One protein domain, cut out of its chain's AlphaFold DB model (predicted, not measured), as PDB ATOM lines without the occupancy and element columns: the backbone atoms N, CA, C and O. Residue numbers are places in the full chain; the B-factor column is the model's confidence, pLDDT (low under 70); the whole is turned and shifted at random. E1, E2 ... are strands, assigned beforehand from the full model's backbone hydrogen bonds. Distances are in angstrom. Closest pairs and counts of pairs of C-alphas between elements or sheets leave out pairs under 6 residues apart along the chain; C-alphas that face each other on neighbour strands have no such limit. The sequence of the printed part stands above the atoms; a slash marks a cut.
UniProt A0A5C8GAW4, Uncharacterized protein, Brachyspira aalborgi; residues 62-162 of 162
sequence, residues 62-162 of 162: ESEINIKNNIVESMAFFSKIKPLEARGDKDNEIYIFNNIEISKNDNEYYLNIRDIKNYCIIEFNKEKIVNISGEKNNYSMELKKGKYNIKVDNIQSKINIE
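This is residues 62 to 162 of the 162 residues of an uncharacterized protein of Brachyspira aalborgi (UniProt A0A5C8GAW4). Two twisted sheets lie face to face as a sandwich, their strands nearly aligned, and the loop between E3 and E4 reaches out to Ala 86. One layer is E2, E1, E11, E10, E7, E8, in that order and mixed; the other is E3, E4, E5, E6, E9, antiparallel throughout. The printed part has 101 residues with eleven named strands, E1 to E11 along the chain, and no named helix; the class is all strand. It is compact, with a radius of gyration of the C-alphas of 13.3 A and spans of 38 by 28 by 21 A.

E1, residues 62 to 68, begins with C-alpha 62 at (-25.253, -22.433, 18.099) and is 20.2 A long. E2 is residues 71 to 76, E3 residues 79 to 81, E4 residues 93 to 97 and E5 residues 100 to 105. E6, residues 108 to 116, is the longest strand by residues, 23.7 A from first to last C-alpha, and ends with C-alpha 116 at (-12.625, -14.354, 24.951). E7 is residues 119 to 124, E8 residues 127 to 133, and E9 residues 136 to 143, 19.7 A long. E10, residues 146 to 152, measures 19.3 A; E11, residues 155 to 161, measures 20.0 A and ends with C-alpha 161 at (-14.578, -28.760, 6.076).

In the six-stranded sheet, E1 and E2 form a hairpin, with N 66 and O 74 2.9 A apart. E1 and E11 are parallel at 9 degrees, with N 65 and O 158 2.9 A apart. E11 and E10 form a hairpin, with N 150 and O 157 2.8 A apart. E10 and E7 are antiparallel at 171 degrees, with N 121 and O 151 2.8 A apart. E7 and E8 form a hairpin, with N 120 and O 132 2.9 A apart; E2 and E8 are the edge strands. In the other sheet, E3 to E6 are a meander, each strand the antiparallel neighbour of the one before: N 79 and O 96 are 2.8 A apart, N 95 and O 102 2.8 A, N 103 and O 110 2.9 A. E9 is antiparallel to E6, with N 113 and O 139 2.8 A apart; E3 and E9 are the edge strands. The sheets' facing parts are 10.1 A centre to centre, their strands at 16 degrees. The closest C-alphas of E6 and E10, Ile 116 and Val 152, are 6.7 A apart.

The C-alphas of Ala 86 and Glu 127 are the farthest apart, 40.7 A. The printed part has no cut and ends at the chain's last residue, 162. The link from E3 to E4, 11 residues, is long; the other links are tight. Both sheets are twisted. The mean pLDDT of the printed part is 86.7, and residues 82 to 91 are under 70.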
ATOM      1  N   GLU A  62     -26.014 -21.552  18.981       84.31
ATOM      2  CA  GLU A  62     -25.253 -22.433  18.099       84.31
ATOM      3  C   GLU A  62     -25.233 -21.868  16.677       84.31
ATOM      4  O   GLU A  62     -26.279 -21.618  16.081       84.31
ATOM      5  N   SER A  63     -24.038 -21.695  16.122       89.00
ATOM      6  CA  SER A  63     -23.835 -21.460  14.689       89.00
ATOM      7  C   SER A  63     -23.273 -22.703  14.017       89.00
ATOM      8  O   SER A  63     -22.638 -23.547  14.656       89.00
ATOM      9  N   GLU A  64     -23.481 -22.804  12.710       92.25
ATOM     10  CA  GLU A  64     -22.924 -23.887  11.910       92.25
ATOM     11  C   GLU A  64     -22.532 -23.381  10.526       92.25
ATOM     12  O   GLU A  64     -23.241 -22.573   9.925       92.25
ATOM     13  N   ILE A  65     -21.408 -23.868  10.012       93.56
ATOM     14  CA  ILE A  65     -20.993 -23.667   8.629       93.56
ATOM     15  C   ILE A  65     -20.427 -24.970   8.060       93.56
ATOM     16  O   ILE A  65     -19.601 -25.637   8.686       93.56
ATOM     17  N   ASN A  66     -20.882 -25.325   6.859       94.56
ATOM     18  CA  ASN A  66     -20.422 -26.492   6.116       94.56
ATOM     19  C   ASN A  66     -19.732 -26.035   4.829       94.56
ATOM     20  O   ASN A  66     -20.326 -25.340   4.000       94.56
ATOM     21  N   ILE A  67     -18.476 -26.436   4.674       93.00
ATOM     22  CA  ILE A  67     -17.608 -26.138   3.541       93.00
ATOM     23  C   ILE A  67     -17.264 -27.458   2.859       93.00
ATOM     24  O   ILE A  67     -16.734 -28.363   3.498       93.00
ATOM     25  N   LYS A  68     -17.504 -27.548   1.555       92.81
ATOM     26  CA  LYS A  68     -17.148 -28.707   0.737       92.81
ATOM     27  C   LYS A  68     -16.485 -28.248  -0.541       92.81
ATOM     28  O   LYS A  68     -16.992 -27.346  -1.207       92.81
ATOM     29  N   ASN A  69     -15.357 -28.858  -0.901       89.00
ATOM     30  CA  ASN A  69     -14.594 -28.466  -2.094       89.00
ATOM     31  C   ASN A  69     -14.300 -26.948  -2.128       89.00
ATOM     32  O   ASN A  69     -14.398 -26.316  -3.178       89.00
ATOM     33  N   ASN A  70     -13.978 -26.357  -0.970       85.00
ATOM     34  CA  ASN A  70     -13.718 -24.919  -0.773       85.00
ATOM     35  C   ASN A  70     -14.895 -23.982  -1.102       85.00
ATOM     36  O   ASN A  70     -14.705 -22.779  -1.325       85.00
ATOM     37  N   ILE A  71     -16.115 -24.517  -1.114       86.75
ATOM     38  CA  ILE A  71     -17.364 -23.778  -1.297       86.75
ATOM     39  C   ILE A  71     -18.197 -23.937  -0.025       86.75
ATOM     40  O   ILE A  71     -18.372 -25.047   0.472       86.75
ATOM     41  N   VAL A  72     -18.719 -22.832   0.508       88.81
ATOM     42  CA  VAL A  72     -19.693 -22.882   1.608       88.81
ATOM     43  C   VAL A  72     -21.016 -23.419   1.062       88.81
ATOM     44  O   VAL A  72     -21.700 -22.724   0.312       88.81
ATOM     45  N   GLU A  73     -21.367 -24.654   1.423       91.25
ATOM     46  CA  GLU A  73     -22.620 -25.302   1.012       91.25
ATOM     47  C   GLU A  73     -23.808 -24.824   1.849       91.25
ATOM     48  O   GLU A  73     -24.911 -24.647   1.335       91.25
ATOM     49  N   SER A  74     -23.596 -24.615   3.149       88.38
ATOM     50  CA  SER A  74     -24.622 -24.097   4.054       88.38
ATOM     51  C   SER A  74     -24.008 -23.330   5.219       88.38
ATOM     52  O   SER A  74     -22.896 -23.620   5.661       88.38
ATOM     53  N   MET A  75     -24.749 -22.340   5.721       90.12
ATOM     54  CA  MET A  75     -24.416 -21.636   6.955       90.12
ATOM     55  C   MET A  75     -25.687 -21.289   7.733       90.12
ATOM     56  O   MET A  75     -26.708 -20.937   7.139       90.12
ATOM     57  N   ALA A  76     -25.597 -21.333   9.057       82.62
ATOM     58  CA  ALA A  76     -26.612 -20.869   9.989       82.62
ATOM     59  C   ALA A  76     -25.993 -19.839  10.941       82.62
ATOM     60  O   ALA A  76     -24.935 -20.080  11.523       82.62
ATOM     61  N   PHE A  77     -26.662 -18.692  11.094       84.06
ATOM     62  CA  PHE A  77     -26.294 -17.576  11.985       84.06
ATOM     63  C   PHE A  77     -24.975 -16.845  11.682       84.06
ATOM     64  O   PHE A  77     -24.739 -15.775  12.240       84.06
ATOM     65  N   PHE A  78     -24.152 -17.352  10.764       80.81
ATOM     66  CA  PHE A  78     -23.030 -16.607  10.203       80.81
ATOM     67  C   PHE A  78     -23.507 -15.497   9.261       80.81
ATOM     68  O   PHE A  78     -24.424 -15.677   8.460       80.81
ATOM     69  N   SER A  79     -22.840 -14.349   9.330       79.50
ATOM     70  CA  SER A  79     -22.938 -13.272   8.345       79.50
ATOM     71  C   SER A  79     -21.727 -13.309   7.423       79.50
ATOM     72  O   SER A  79     -20.595 -13.367   7.899       79.50
ATOM     73  N   LYS A  80     -21.949 -13.235   6.108       83.56
ATOM     74  CA  LYS A  80     -20.870 -13.100   5.124       83.56
ATOM     75  C   LYS A  80     -20.542 -11.626   4.905       83.56
ATOM     76  O   LYS A  80     -21.413 -10.849   4.519       83.56
ATOM     77  N   ILE A  81     -19.283 -11.259   5.099       77.12
ATOM     78  CA  ILE A  81     -18.749  -9.929   4.815       77.12
ATOM     79  C   ILE A  81     -17.835 -10.040   3.597       77.12
ATOM     80  O   ILE A  81     -16.940 -10.884   3.550       77.12
ATOM     81  N   LYS A  82     -18.067  -9.181   2.602       62.81
ATOM     82  CA  LYS A  82     -17.103  -8.938   1.527       62.81
ATOM     83  C   LYS A  82     -16.198  -7.774   1.945       62.81
ATOM     84  O   LYS A  82     -16.738  -6.732   2.330       62.81
ATOM     85  N   PRO A  83     -14.865  -7.913   1.892       58.44
ATOM     86  CA  PRO A  83     -13.960  -6.782   2.030       58.44
ATOM     87  C   PRO A  83     -14.306  -5.699   1.002       58.44
ATOM     88  O   PRO A  83     -14.776  -5.994  -0.096       58.44
ATOM     89  N   LEU A  84     -14.079  -4.434   1.357       48.31
ATOM     90  CA  LEU A  84     -14.201  -3.327   0.409       48.31
ATOM     91  C   LEU A  84     -13.181  -3.523  -0.724       48.31
ATOM     92  O   LEU A  84     -11.982  -3.593  -0.454       48.31
ATOM     93  N   GLU A  85     -13.647  -3.547  -1.978       47.12
ATOM     94  CA  GLU A  85     -12.821  -3.732  -3.188       47.12
ATOM     95  C   GLU A  85     -11.623  -2.764  -3.267       47.12
ATOM     96  O   GLU A  85     -10.588  -3.094  -3.844       47.12
ATOM     97  N   ALA A  86     -11.724  -1.597  -2.619       41.16
ATOM     98  CA  ALA A  86     -10.666  -0.593  -2.519       41.16
ATOM     99  C   ALA A  86      -9.366  -1.091  -1.848       41.16
ATOM    100  O   ALA A  86      -8.332  -0.443  -1.987       41.16
ATOM    101  N   ARG A  87      -9.386  -2.227  -1.134       50.88
ATOM    102  CA  ARG A  87      -8.189  -2.824  -0.510       50.88
ATOM    103  C   ARG A  87      -7.409  -3.776  -1.421       50.88
ATOM    104  O   ARG A  87      -6.366  -4.262  -1.006       50.88
ATOM    105  N   GLY A  88      -7.887  -4.048  -2.638       44.31
ATOM    106  CA  GLY A  88      -7.219  -4.954  -3.582       44.31
ATOM    107  C   GLY A  88      -7.413  -6.453  -3.303       44.31
ATOM    108  O   GLY A  88      -7.059  -7.265  -4.154       44.31
ATOM    109  N   ASP A  89      -8.033  -6.821  -2.180       52.53
ATOM    110  CA  ASP A  89      -8.359  -8.206  -1.816       52.53
ATOM    111  C   ASP A  89      -9.645  -8.654  -2.515       52.53
ATOM    112  O   ASP A  89     -10.750  -8.487  -1.994       52.53
ATOM    113  N   LYS A  90      -9.513  -9.187  -3.731       54.16
ATOM    114  CA  LYS A  90     -10.672  -9.527  -4.571       54.16
ATOM    115  C   LYS A  90     -11.417 -10.801  -4.160       54.16
ATOM    116  O   LYS A  90     -12.589 -10.905  -4.502       54.16
ATOM    117  N   ASP A  91     -10.809 -11.698  -3.378       60.75
ATOM    118  CA  ASP A  91     -11.378 -13.036  -3.131       60.75
ATOM    119  C   ASP A  91     -11.407 -13.478  -1.655       60.75
ATOM    120  O   ASP A  91     -11.775 -14.615  -1.352       60.75
ATOM    121  N   ASN A  92     -11.087 -12.581  -0.717       70.62
ATOM    122  CA  ASN A  92     -11.166 -12.902   0.708       70.62
ATOM    123  C   ASN A  92     -12.633 -12.934   1.157       70.62
ATOM    124  O   ASN A  92     -13.331 -11.920   1.154       70.62
ATOM    125  N   GLU A  93     -13.118 -14.106   1.561       85.25
ATOM    126  CA  GLU A  93     -14.452 -14.257   2.141       85.25
ATOM    127  C   GLU A  93     -14.341 -14.308   3.658       85.25
ATOM    128  O   GLU A  93     -13.542 -15.070   4.195       85.25
ATOM    129  N   ILE A  94     -15.154 -13.517   4.358       87.31
ATOM    130  CA  ILE A  94     -15.163 -13.496   5.820       87.31
ATOM    131  C   ILE A  94     -16.556 -13.882   6.307       87.31
ATOM    132  O   ILE A  94     -17.555 -13.308   5.872       87.31
ATOM    133  N   TYR A  95     -16.623 -14.843   7.219       88.12
ATOM    134  CA  TYR A  95     -17.847 -15.326   7.850       88.12
ATOM    135  C   TYR A  95     -17.778 -15.022   9.343       88.12
ATOM    136  O   TYR A  95     -16.846 -15.458  10.010       88.12
ATOM    137  N   ILE A  96     -18.747 -14.278   9.877       86.94
ATOM    138  CA  ILE A  96     -18.729 -13.821  11.273       86.94
ATOM    139  C   ILE A  96     -19.978 -14.275  12.018       86.94
ATOM    140  O   ILE A  96     -21.098 -14.091  11.542       86.94
ATOM    141  N   PHE A  97     -19.777 -14.814  13.216       85.38
ATOM    142  CA  PHE A  97     -20.812 -15.088  14.202       85.38
ATOM    143  C   PHE A  97     -20.325 -14.637  15.583       85.38
ATOM    144  O   PHE A  97     -19.400 -15.222  16.144       85.38
ATOM    145  N   ASN A  98     -20.956 -13.602  16.146       87.00
ATOM    146  CA  ASN A  98     -20.496 -12.943  17.373       87.00
ATOM    147  C   ASN A  98     -19.003 -12.570  17.282       87.00
ATOM    148  O   ASN A  98     -18.621 -11.777  16.425       87.00
ATOM    149  N   ASN A  99     -18.167 -13.141  18.145       85.19
ATOM    150  CA  ASN A  99     -16.725 -12.930  18.202       85.19
ATOM    151  C   ASN A  99     -15.908 -14.017  17.476       85.19
ATOM    152  O   ASN A  99     -14.682 -14.013  17.577       85.19
ATOM    153  N   ILE A 100     -16.567 -14.924  16.749       90.56
ATOM    154  CA  ILE A 100     -15.947 -15.959  15.919       90.56
ATOM    155  C   ILE A 100     -15.965 -15.501  14.460       90.56
ATOM    156  O   ILE A 100     -17.020 -15.224  13.888       90.56
ATOM    157  N   GLU A 101     -14.790 -15.451  13.851       92.00
ATOM    158  CA  GLU A 101     -14.556 -15.083  12.460       92.00
ATOM    159  C   GLU A 101     -13.850 -16.236  11.741       92.00
ATOM    160  O   GLU A 101     -12.888 -16.810  12.252       92.00
ATOM    161  N   ILE A 102     -14.335 -16.570  10.549       92.75
ATOM    162  CA  ILE A 102     -13.707 -17.518   9.634       92.75
ATOM    163  C   ILE A 102     -13.357 -16.746   8.373       92.75
ATOM    164  O   ILE A 102     -14.254 -16.287   7.664       92.75
ATOM    165  N   SER A 103     -12.072 -16.592   8.090       90.62
ATOM    166  CA  SER A 103     -11.608 -16.007   6.836       90.62
ATOM    167  C   SER A 103     -11.157 -17.097   5.875       90.62
ATOM    168  O   SER A 103     -10.568 -18.102   6.270       90.62
ATOM    169  N   LYS A 104     -11.453 -16.892   4.596       88.44
ATOM    170  CA  LYS A 104     -10.938 -17.676   3.482       88.44
ATOM    171  C   LYS A 104      -9.866 -16.861   2.776       88.44
ATOM    172  O   LYS A 104     -10.131 -15.716   2.416       88.44
ATOM    173  N   ASN A 105      -8.711 -17.475   2.561       84.44
ATOM    174  CA  ASN A 105      -7.656 -16.968   1.694       84.44
ATOM    175  C   ASN A 105      -7.270 -18.098   0.731       84.44
ATOM    176  O   ASN A 105      -6.842 -19.163   1.173       84.44
ATOM    177  N   ASP A 106      -7.501 -17.911  -0.568       83.81
ATOM    178  CA  ASP A 106      -7.411 -18.967  -1.583       83.81
ATOM    179  C   ASP A 106      -8.194 -20.247  -1.206       83.81
ATOM    180  O   ASP A 106      -9.427 -20.272  -1.218       83.81
ATOM    181  N   ASN A 107      -7.478 -21.326  -0.884       84.44
ATOM    182  CA  ASN A 107      -8.018 -22.636  -0.514       84.44
ATOM    183  C   ASN A 107      -7.856 -22.941   0.983       84.44
ATOM    184  O   ASN A 107      -8.109 -24.068   1.411       84.44
ATOM    185  N   GLU A 108      -7.420 -21.957   1.760       90.00
ATOM    186  CA  GLU A 108      -7.149 -22.079   3.183       90.00
ATOM    187  C   GLU A 108      -8.196 -21.314   3.984       90.00
ATOM    188  O   GLU A 108      -8.678 -20.247   3.587       90.00
ATOM    189  N   TYR A 109      -8.546 -21.876   5.136       93.12
ATOM    190  CA  TYR A 109      -9.483 -21.274   6.069       93.12
ATOM    191  C   TYR A 109      -8.772 -20.986   7.378       93.12
ATOM    192  O   TYR A 109      -7.994 -21.798   7.873       93.12
ATOM    193  N   TYR A 110      -9.078 -19.840   7.966       94.56
ATOM    194  CA  TYR A 110      -8.495 -19.397   9.221       94.56
ATOM    195  C   TYR A 110      -9.608 -19.054  10.194       94.56
ATOM    196  O   TYR A 110     -10.580 -18.392   9.840       94.56
ATOM    197  N   LEU A 111      -9.452 -19.506  11.429       96.00
ATOM    198  CA  LEU A 111     -10.308 -19.168  12.552       96.00
ATOM    199  C   LEU A 111      -9.677 -18.027  13.341       96.00
ATOM    200  O   LEU A 111      -8.487 -18.068  13.656       96.00
ATOM    201  N   ASN A 112     -10.494 -17.053  13.716       93.50
ATOM    202  CA  ASN A 112     -10.123 -15.925  14.552       93.50
ATOM    203  C   ASN A 112     -11.218 -15.714  15.611       93.50
ATOM    204  O   ASN A 112     -12.380 -15.506  15.272       93.50
ATOM    205  N   ILE A 113     -10.864 -15.805  16.890       91.81
ATOM    206  CA  ILE A 113     -11.772 -15.657  18.033       91.81
ATOM    207  C   ILE A 113     -11.298 -14.471  18.860       91.81
ATOM    208  O   ILE A 113     -10.246 -14.528  19.501       91.81
ATOM    209  N   ARG A 114     -12.089 -13.404  18.860       88.31
ATOM    210  CA  ARG A 114     -11.777 -12.150  19.558       88.31
ATOM    211  C   ARG A 114     -12.462 -12.109  20.920       88.31
ATOM    212  O   ARG A 114     -13.449 -12.801  21.118       88.31
ATOM    213  N   ASP A 115     -11.970 -11.284  21.838       86.75
ATOM    214  CA  ASP A 115     -12.652 -10.969  23.108       86.75
ATOM    215  C   ASP A 115     -13.176 -12.216  23.858       86.75
ATOM    216  O   ASP A 115     -14.367 -12.346  24.135       86.75
ATOM    217  N   ILE A 116     -12.295 -13.188  24.118       86.12
ATOM    218  CA  ILE A 116     -12.625 -14.354  24.951       86.12
ATOM    219  C   ILE A 116     -12.643 -13.872  26.399       86.12
ATOM    220  O   ILE A 116     -11.605 -13.436  26.900       86.12
ATOM    221  N   LYS A 117     -13.787 -13.964  27.080       88.00
ATOM    222  CA  LYS A 117     -13.943 -13.405  28.433       88.00
ATOM    223  C   LYS A 117     -13.592 -14.404  29.525       88.00
ATOM    224  O   LYS A 117     -12.877 -14.078  30.462       88.00
ATOM    225  N   ASN A 118     -14.079 -15.634  29.412       86.69
ATOM    226  CA  ASN A 118     -13.939 -16.647  30.457       86.69
ATOM    227  C   ASN A 118     -13.204 -17.880  29.954       86.69
ATOM    228  O   ASN A 118     -12.322 -18.387  30.647       86.69
ATOM    229  N   TYR A 119     -13.585 -18.407  28.788       92.25
ATOM    230  CA  TYR A 119     -12.950 -19.608  28.251       92.25
ATOM    231  C   TYR A 119     -13.172 -19.796  26.748       92.25
ATOM    232  O   TYR A 119     -14.148 -19.318  26.168       92.25
ATOM    233  N   CYS A 120     -12.283 -20.579  26.137       93.88
ATOM    234  CA  CYS A 120     -12.450 -21.104  24.789       93.88
ATOM    235  C   CYS A 120     -11.967 -22.558  24.720       93.88
ATOM    236  O   CYS A 120     -10.849 -22.880  25.126       93.88
ATOM    237  N   ILE A 121     -12.806 -23.442  24.186       96.62
ATOM    238  CA  ILE A 121     -12.481 -24.840  23.899       96.62
ATOM    239  C   ILE A 121     -12.700 -25.081  22.411       96.62
ATOM    240  O   ILE A 121     -13.764 -24.765  21.884       96.62
ATOM    241  N   ILE A 122     -11.713 -25.683  21.749       97.81
ATOM    242  CA  ILE A 122     -11.844 -26.137  20.361       97.81
ATOM    243  C   ILE A 122     -11.591 -27.635  20.321       97.81
ATOM    244  O   ILE A 122     -10.536 -28.114  20.749       97.81
ATOM    245  N   GLU A 123     -12.563 -28.364  19.793       98.12
ATOM    246  CA  GLU A 123     -12.468 -29.787  19.497       98.12
ATOM    247  C   GLU A 123     -12.337 -29.970  17.987       98.12
ATOM    248  O   GLU A 123     -13.133 -29.417  17.234       98.12
ATOM    249  N   PHE A 124     -11.367 -30.765  17.544       97.94
ATOM    250  CA  PHE A 124     -11.192 -31.190  16.160       97.94
ATOM    251  C   PHE A 124     -11.388 -32.700  16.079       97.94
ATOM    252  O   PHE A 124     -10.714 -33.456  16.771       97.94
ATOM    253  N   ASN A 125     -12.345 -33.156  15.272       97.38
ATOM    254  CA  ASN A 125     -12.729 -34.566  15.163       97.38
ATOM    255  C   ASN A 125     -12.965 -35.242  16.531       97.38
ATOM    256  O   ASN A 125     -12.637 -36.411  16.717       97.38
ATOM    257  N   LYS A 126     -13.598 -34.509  17.464       93.56
ATOM    258  CA  LYS A 126     -13.871 -34.886  18.872       93.56
ATOM    259  C   LYS A 126     -12.658 -34.874  19.811       93.56
ATOM    260  O   LYS A 126     -12.825 -35.138  21.000       93.56
ATOM    261  N   GLU A 127     -11.468 -34.539  19.328       96.44
ATOM    262  CA  GLU A 127     -10.287 -34.352  20.170       96.44
ATOM    263  C   GLU A 127     -10.143 -32.884  20.561       96.44
ATOM    264  O   GLU A 127     -10.152 -31.996  19.711       96.44
ATOM    265  N   LYS A 128      -9.996 -32.605  21.856       97.00
ATOM    266  CA  LYS A 128      -9.760 -31.242  22.336       97.00
ATOM    267  C   LYS A 128      -8.347 -30.795  21.952       97.00
ATOM    268  O   LYS A 128      -7.377 -31.312  22.498       97.00
ATOM    269  N   ILE A 129      -8.247 -29.810  21.064       97.06
ATOM    270  CA  ILE A 129      -6.974 -29.262  20.568       97.06
ATOM    271  C   ILE A 129      -6.636 -27.894  21.168       97.06
ATOM    272  O   ILE A 129      -5.471 -27.504  21.190       97.06
ATOM    273  N   VAL A 130      -7.635 -27.175  21.690       96.31
ATOM    274  CA  VAL A 130      -7.448 -25.882  22.362       96.31
ATOM    275  C   VAL A 130      -8.251 -25.854  23.650       96.31
ATOM    276  O   VAL A 130      -9.403 -26.292  23.693       96.31
ATOM    277  N   ASN A 131      -7.626 -25.326  24.699       95.19
ATOM    278  CA  ASN A 131      -8.246 -25.082  25.992       95.19
ATOM    279  C   ASN A 131      -7.655 -23.805  26.596       95.19
ATOM    280  O   ASN A 131      -6.556 -23.821  27.150       95.19
ATOM    281  N   ILE A 132      -8.364 -22.697  26.435       93.31
ATOM    282  CA  ILE A 132      -8.015 -21.398  27.001       93.31
ATOM    283  C   ILE A 132      -8.931 -21.168  28.197       93.31
ATOM    284  O   ILE A 132     -10.151 -21.205  28.061       93.31
ATOM    285  N   SER A 133      -8.329 -20.911  29.354       91.31
ATOM    286  CA  SER A 133      -9.013 -20.475  30.569       91.31
ATOM    287  C   SER A 133      -8.615 -19.039  30.896       91.31
ATOM    288  O   SER A 133      -7.420 -18.741  30.941       91.31
ATOM    289  N   GLY A 134      -9.595 -18.189  31.181       81.75
ATOM    290  CA  GLY A 134      -9.412 -16.766  31.455       81.75
ATOM    291  C   GLY A 134      -9.515 -15.887  30.209       81.75
ATOM    292  O   GLY A 134      -9.757 -16.361  29.097       81.75
ATOM    293  N   GLU A 135      -9.327 -14.588  30.432       86.00
ATOM    294  CA  GLU A 135      -9.462 -13.561  29.404       86.00
ATOM    295  C   GLU A 135      -8.369 -13.663  28.334       86.00
ATOM    296  O   GLU A 135      -7.180 -13.848  28.628       86.00
ATOM    297  N   LYS A 136      -8.761 -13.500  27.068       87.06
ATOM    298  CA  LYS A 136      -7.832 -13.405  25.943       87.06
ATOM    299  C   LYS A 136      -8.386 -12.513  24.838       87.06
ATOM    300  O   LYS A 136      -9.402 -12.817  24.224       87.06
ATOM    301  N   ASN A 137      -7.630 -11.467  24.514       77.88
ATOM    302  CA  ASN A 137      -8.012 -10.495  23.485       77.88
ATOM    303  C   ASN A 137      -8.221 -11.134  22.107       77.88
ATOM    304  O   ASN A 137      -9.135 -10.742  21.383       77.88
ATOM    305  N   ASN A 138      -7.358 -12.081  21.728       84.31
ATOM    306  CA  ASN A 138      -7.476 -12.764  20.449       84.31
ATOM    307  C   ASN A 138      -6.843 -14.166  20.445       84.31
ATOM    308  O   ASN A 138      -5.782 -14.379  21.042       84.31
ATOM    309  N   TYR A 139      -7.457 -15.099  19.725       91.69
ATOM    310  CA  TYR A 139      -6.911 -16.407  19.380       91.69
ATOM    311  C   TYR A 139      -7.140 -16.703  17.898       91.69
ATOM    312  O   TYR A 139      -8.259 -16.576  17.412       91.69
ATOM    313  N   SER A 140      -6.103 -17.149  17.193       94.25
ATOM    314  CA  SER A 140      -6.199 -17.494  15.777       94.25
ATOM    315  C   SER A 140      -5.503 -18.811  15.456       94.25
ATOM    316  O   SER A 140      -4.507 -19.174  16.087       94.25
ATOM    317  N   MET A 141      -6.047 -19.538  14.480       95.62
ATOM    318  CA  MET A 141      -5.464 -20.776  13.963       95.62
ATOM    319  C   MET A 141      -5.902 -21.055  12.522       95.62
ATOM    320  O   MET A 141      -6.983 -20.652  12.104       95.62
ATOM    321  N   GLU A 142      -5.081 -21.792  11.782       96.31
ATOM    322  CA  GLU A 142      -5.463 -22.374  10.493       96.31
ATOM    323  C   GLU A 142      -6.425 -23.560  10.704       96.31
ATOM    324  O   GLU A 142      -6.233 -24.386  11.606       96.31
ATOM    325  N   LEU A 143      -7.461 -23.653   9.872       96.06
ATOM    326  CA  LEU A 143      -8.438 -24.736   9.851       96.06
ATOM    327  C   LEU A 143      -8.074 -25.754   8.765       96.06
ATOM    328  O   LEU A 143      -7.915 -25.428   7.592       96.06
ATOM    329  N   LYS A 144      -8.000 -27.021   9.165       95.50
ATOM    330  CA  LYS A 144      -7.753 -28.176   8.298       95.50
ATOM    331  C   LYS A 144      -9.073 -28.851   7.939       95.50
ATOM    332  O   LYS A 144     -10.096 -28.624   8.574       95.50
ATOM    333  N   LYS A 145      -9.050 -29.753   6.958       95.94
ATOM    334  CA  LYS A 145     -10.209 -30.609   6.664       95.94
ATOM    335  C   LYS A 145     -10.617 -31.426   7.892       95.94
ATOM    336  O   LYS A 145      -9.774 -32.076   8.514       95.94
ATOM    337  N   GLY A 146     -11.902 -31.409   8.222       96.81
ATOM    338  CA  GLY A 146     -12.486 -32.117   9.356       96.81
ATOM    339  C   GLY A 146     -13.575 -31.319  10.065       96.81
ATOM    340  O   GLY A 146     -14.093 -30.330   9.548       96.81
ATOM    341  N   LYS A 147     -13.940 -31.791  11.259       98.06
ATOM    342  CA  LYS A 147     -15.060 -31.262  12.046       98.06
ATOM    343  C   LYS A 147     -14.553 -30.531  13.272       98.06
ATOM    344  O   LYS A 147     -13.910 -31.147  14.122       98.06
ATOM    345  N   TYR A 148     -14.905 -29.263  13.392       98.38
ATOM    346  CA  TYR A 148     -14.619 -28.440  14.554       98.38
ATOM    347  C   TYR A 148     -15.880 -28.187  15.366       98.38
ATOM    348  O   TYR A 148     -16.939 -27.885  14.813       98.38
ATOM    349  N   ASN A 149     -15.734 -28.259  16.682       97.25
ATOM    350  CA  ASN A 149     -16.708 -27.771  17.644       97.25
ATOM    351  C   ASN A 149     -16.011 -26.750  18.546       97.25
ATOM    352  O   ASN A 149     -15.072 -27.083  19.270       97.25
ATOM    353  N   ILE A 150     -16.438 -25.499  18.452       96.50
ATOM    354  CA  ILE A 150     -15.826 -24.352  19.115       96.50
ATOM    355  C   ILE A 150     -16.810 -23.859  20.163       96.50
ATOM    356  O   ILE A 150     -17.923 -23.472  19.825       96.50
ATOM    357  N   LYS A 151     -16.397 -23.853  21.426       94.75
ATOM    358  CA  LYS A 151     -17.156 -23.294  22.547       94.75
ATOM    359  C   LYS A 151     -16.403 -22.092  23.076       94.75
ATOM    360  O   LYS A 151     -15.242 -22.230  23.461       94.75
ATOM    361  N   VAL A 152     -17.037 -20.931  23.076       92.25
ATOM    362  CA  VAL A 152     -16.452 -19.685  23.582       92.25
ATOM    363  C   VAL A 152     -17.489 -19.047  24.480       92.25
ATOM    364  O   VAL A 152     -18.569 -18.711  24.012       92.25
ATOM    365  N   ASP A 153     -17.186 -18.895  25.764       88.62
ATOM    366  CA  ASP A 153     -18.113 -18.307  26.735       88.62
ATOM    367  C   ASP A 153     -19.528 -18.928  26.674       88.62
ATOM    368  O   ASP A 153     -19.721 -20.077  27.070       88.62
ATOM    369  N   ASN A 154     -20.515 -18.184  26.163       84.12
ATOM    370  CA  ASN A 154     -21.922 -18.592  26.076       84.12
ATOM    371  C   ASN A 154     -22.369 -18.926  24.640       84.12
ATOM    372  O   ASN A 154     -23.567 -18.935  24.344       84.12
ATOM    373  N   ILE A 155     -21.419 -19.137  23.726       87.69
ATOM    374  CA  ILE A 155     -21.689 -19.430  22.319       87.69
ATOM    375  C   ILE A 155     -20.987 -20.709  21.872       87.69
ATOM    376  O   ILE A 155     -19.920 -21.076  22.373       87.69
ATOM    377  N   GLN A 156     -21.574 -21.357  20.869       92.25
ATOM    378  CA  GLN A 156     -20.983 -22.518  20.221       92.25
ATOM    379  C   GLN A 156     -21.005 -22.348  18.701       92.25
ATOM    380  O   GLN A 156     -21.928 -21.769  18.125       92.25
ATOM    381  N   SER A 157     -19.982 -22.865  18.034       94.50
ATOM    382  CA  SER A 157     -19.888 -22.873  16.582       94.50
ATOM    383  C   SER A 157     -19.383 -24.213  16.075       94.50
ATOM    384  O   SER A 157     -18.396 -24.751  16.580       94.50
ATOM    385  N   LYS A 158     -20.068 -24.752  15.070       96.75
ATOM    386  CA  LYS A 158     -19.679 -25.967  14.356       96.75
ATOM    387  C   LYS A 158     -19.139 -25.582  12.983       96.75
ATOM    388  O   LYS A 158     -19.794 -24.857  12.239       96.75
ATOM    389  N   ILE A 159     -17.957 -26.080  12.642       97.25
ATOM    390  CA  ILE A 159     -17.346 -25.878  11.321       97.25
ATOM    391  C   ILE A 159     -17.039 -27.255  10.744       97.25
ATOM    392  O   ILE A 159     -16.296 -28.024  11.352       97.25
ATOM    393  N   ASN A 160     -17.588 -27.578   9.581       96.81
ATOM    394  CA  ASN A 160     -17.262 -28.797   8.844       96.81
ATOM    395  C   ASN A 160     -16.551 -28.424   7.540       96.81
ATOM    396  O   ASN A 160     -17.075 -27.610   6.784       96.81
ATOM    397  N   ILE A 161     -15.378 -29.007   7.284       95.94
ATOM    398  CA  ILE A 161     -14.578 -28.760   6.076       95.94
ATOM    399  C   ILE A 161     -14.251 -30.099   5.399       95.94
ATOM    400  O   ILE A 161     -13.504 -30.903   5.959       95.94
ATOM    401  N   GLU A 162     -14.785 -30.314   4.193       92.25
ATOM    402  CA  GLU A 162     -14.652 -31.532   3.367       92.25
ATOM    403  C   GLU A 162     -13.783 -31.327   2.112       92.25
ATOM    404  O   GLU A 162     -14.020 -30.383   1.319       92.25
TER     405      GLU A 162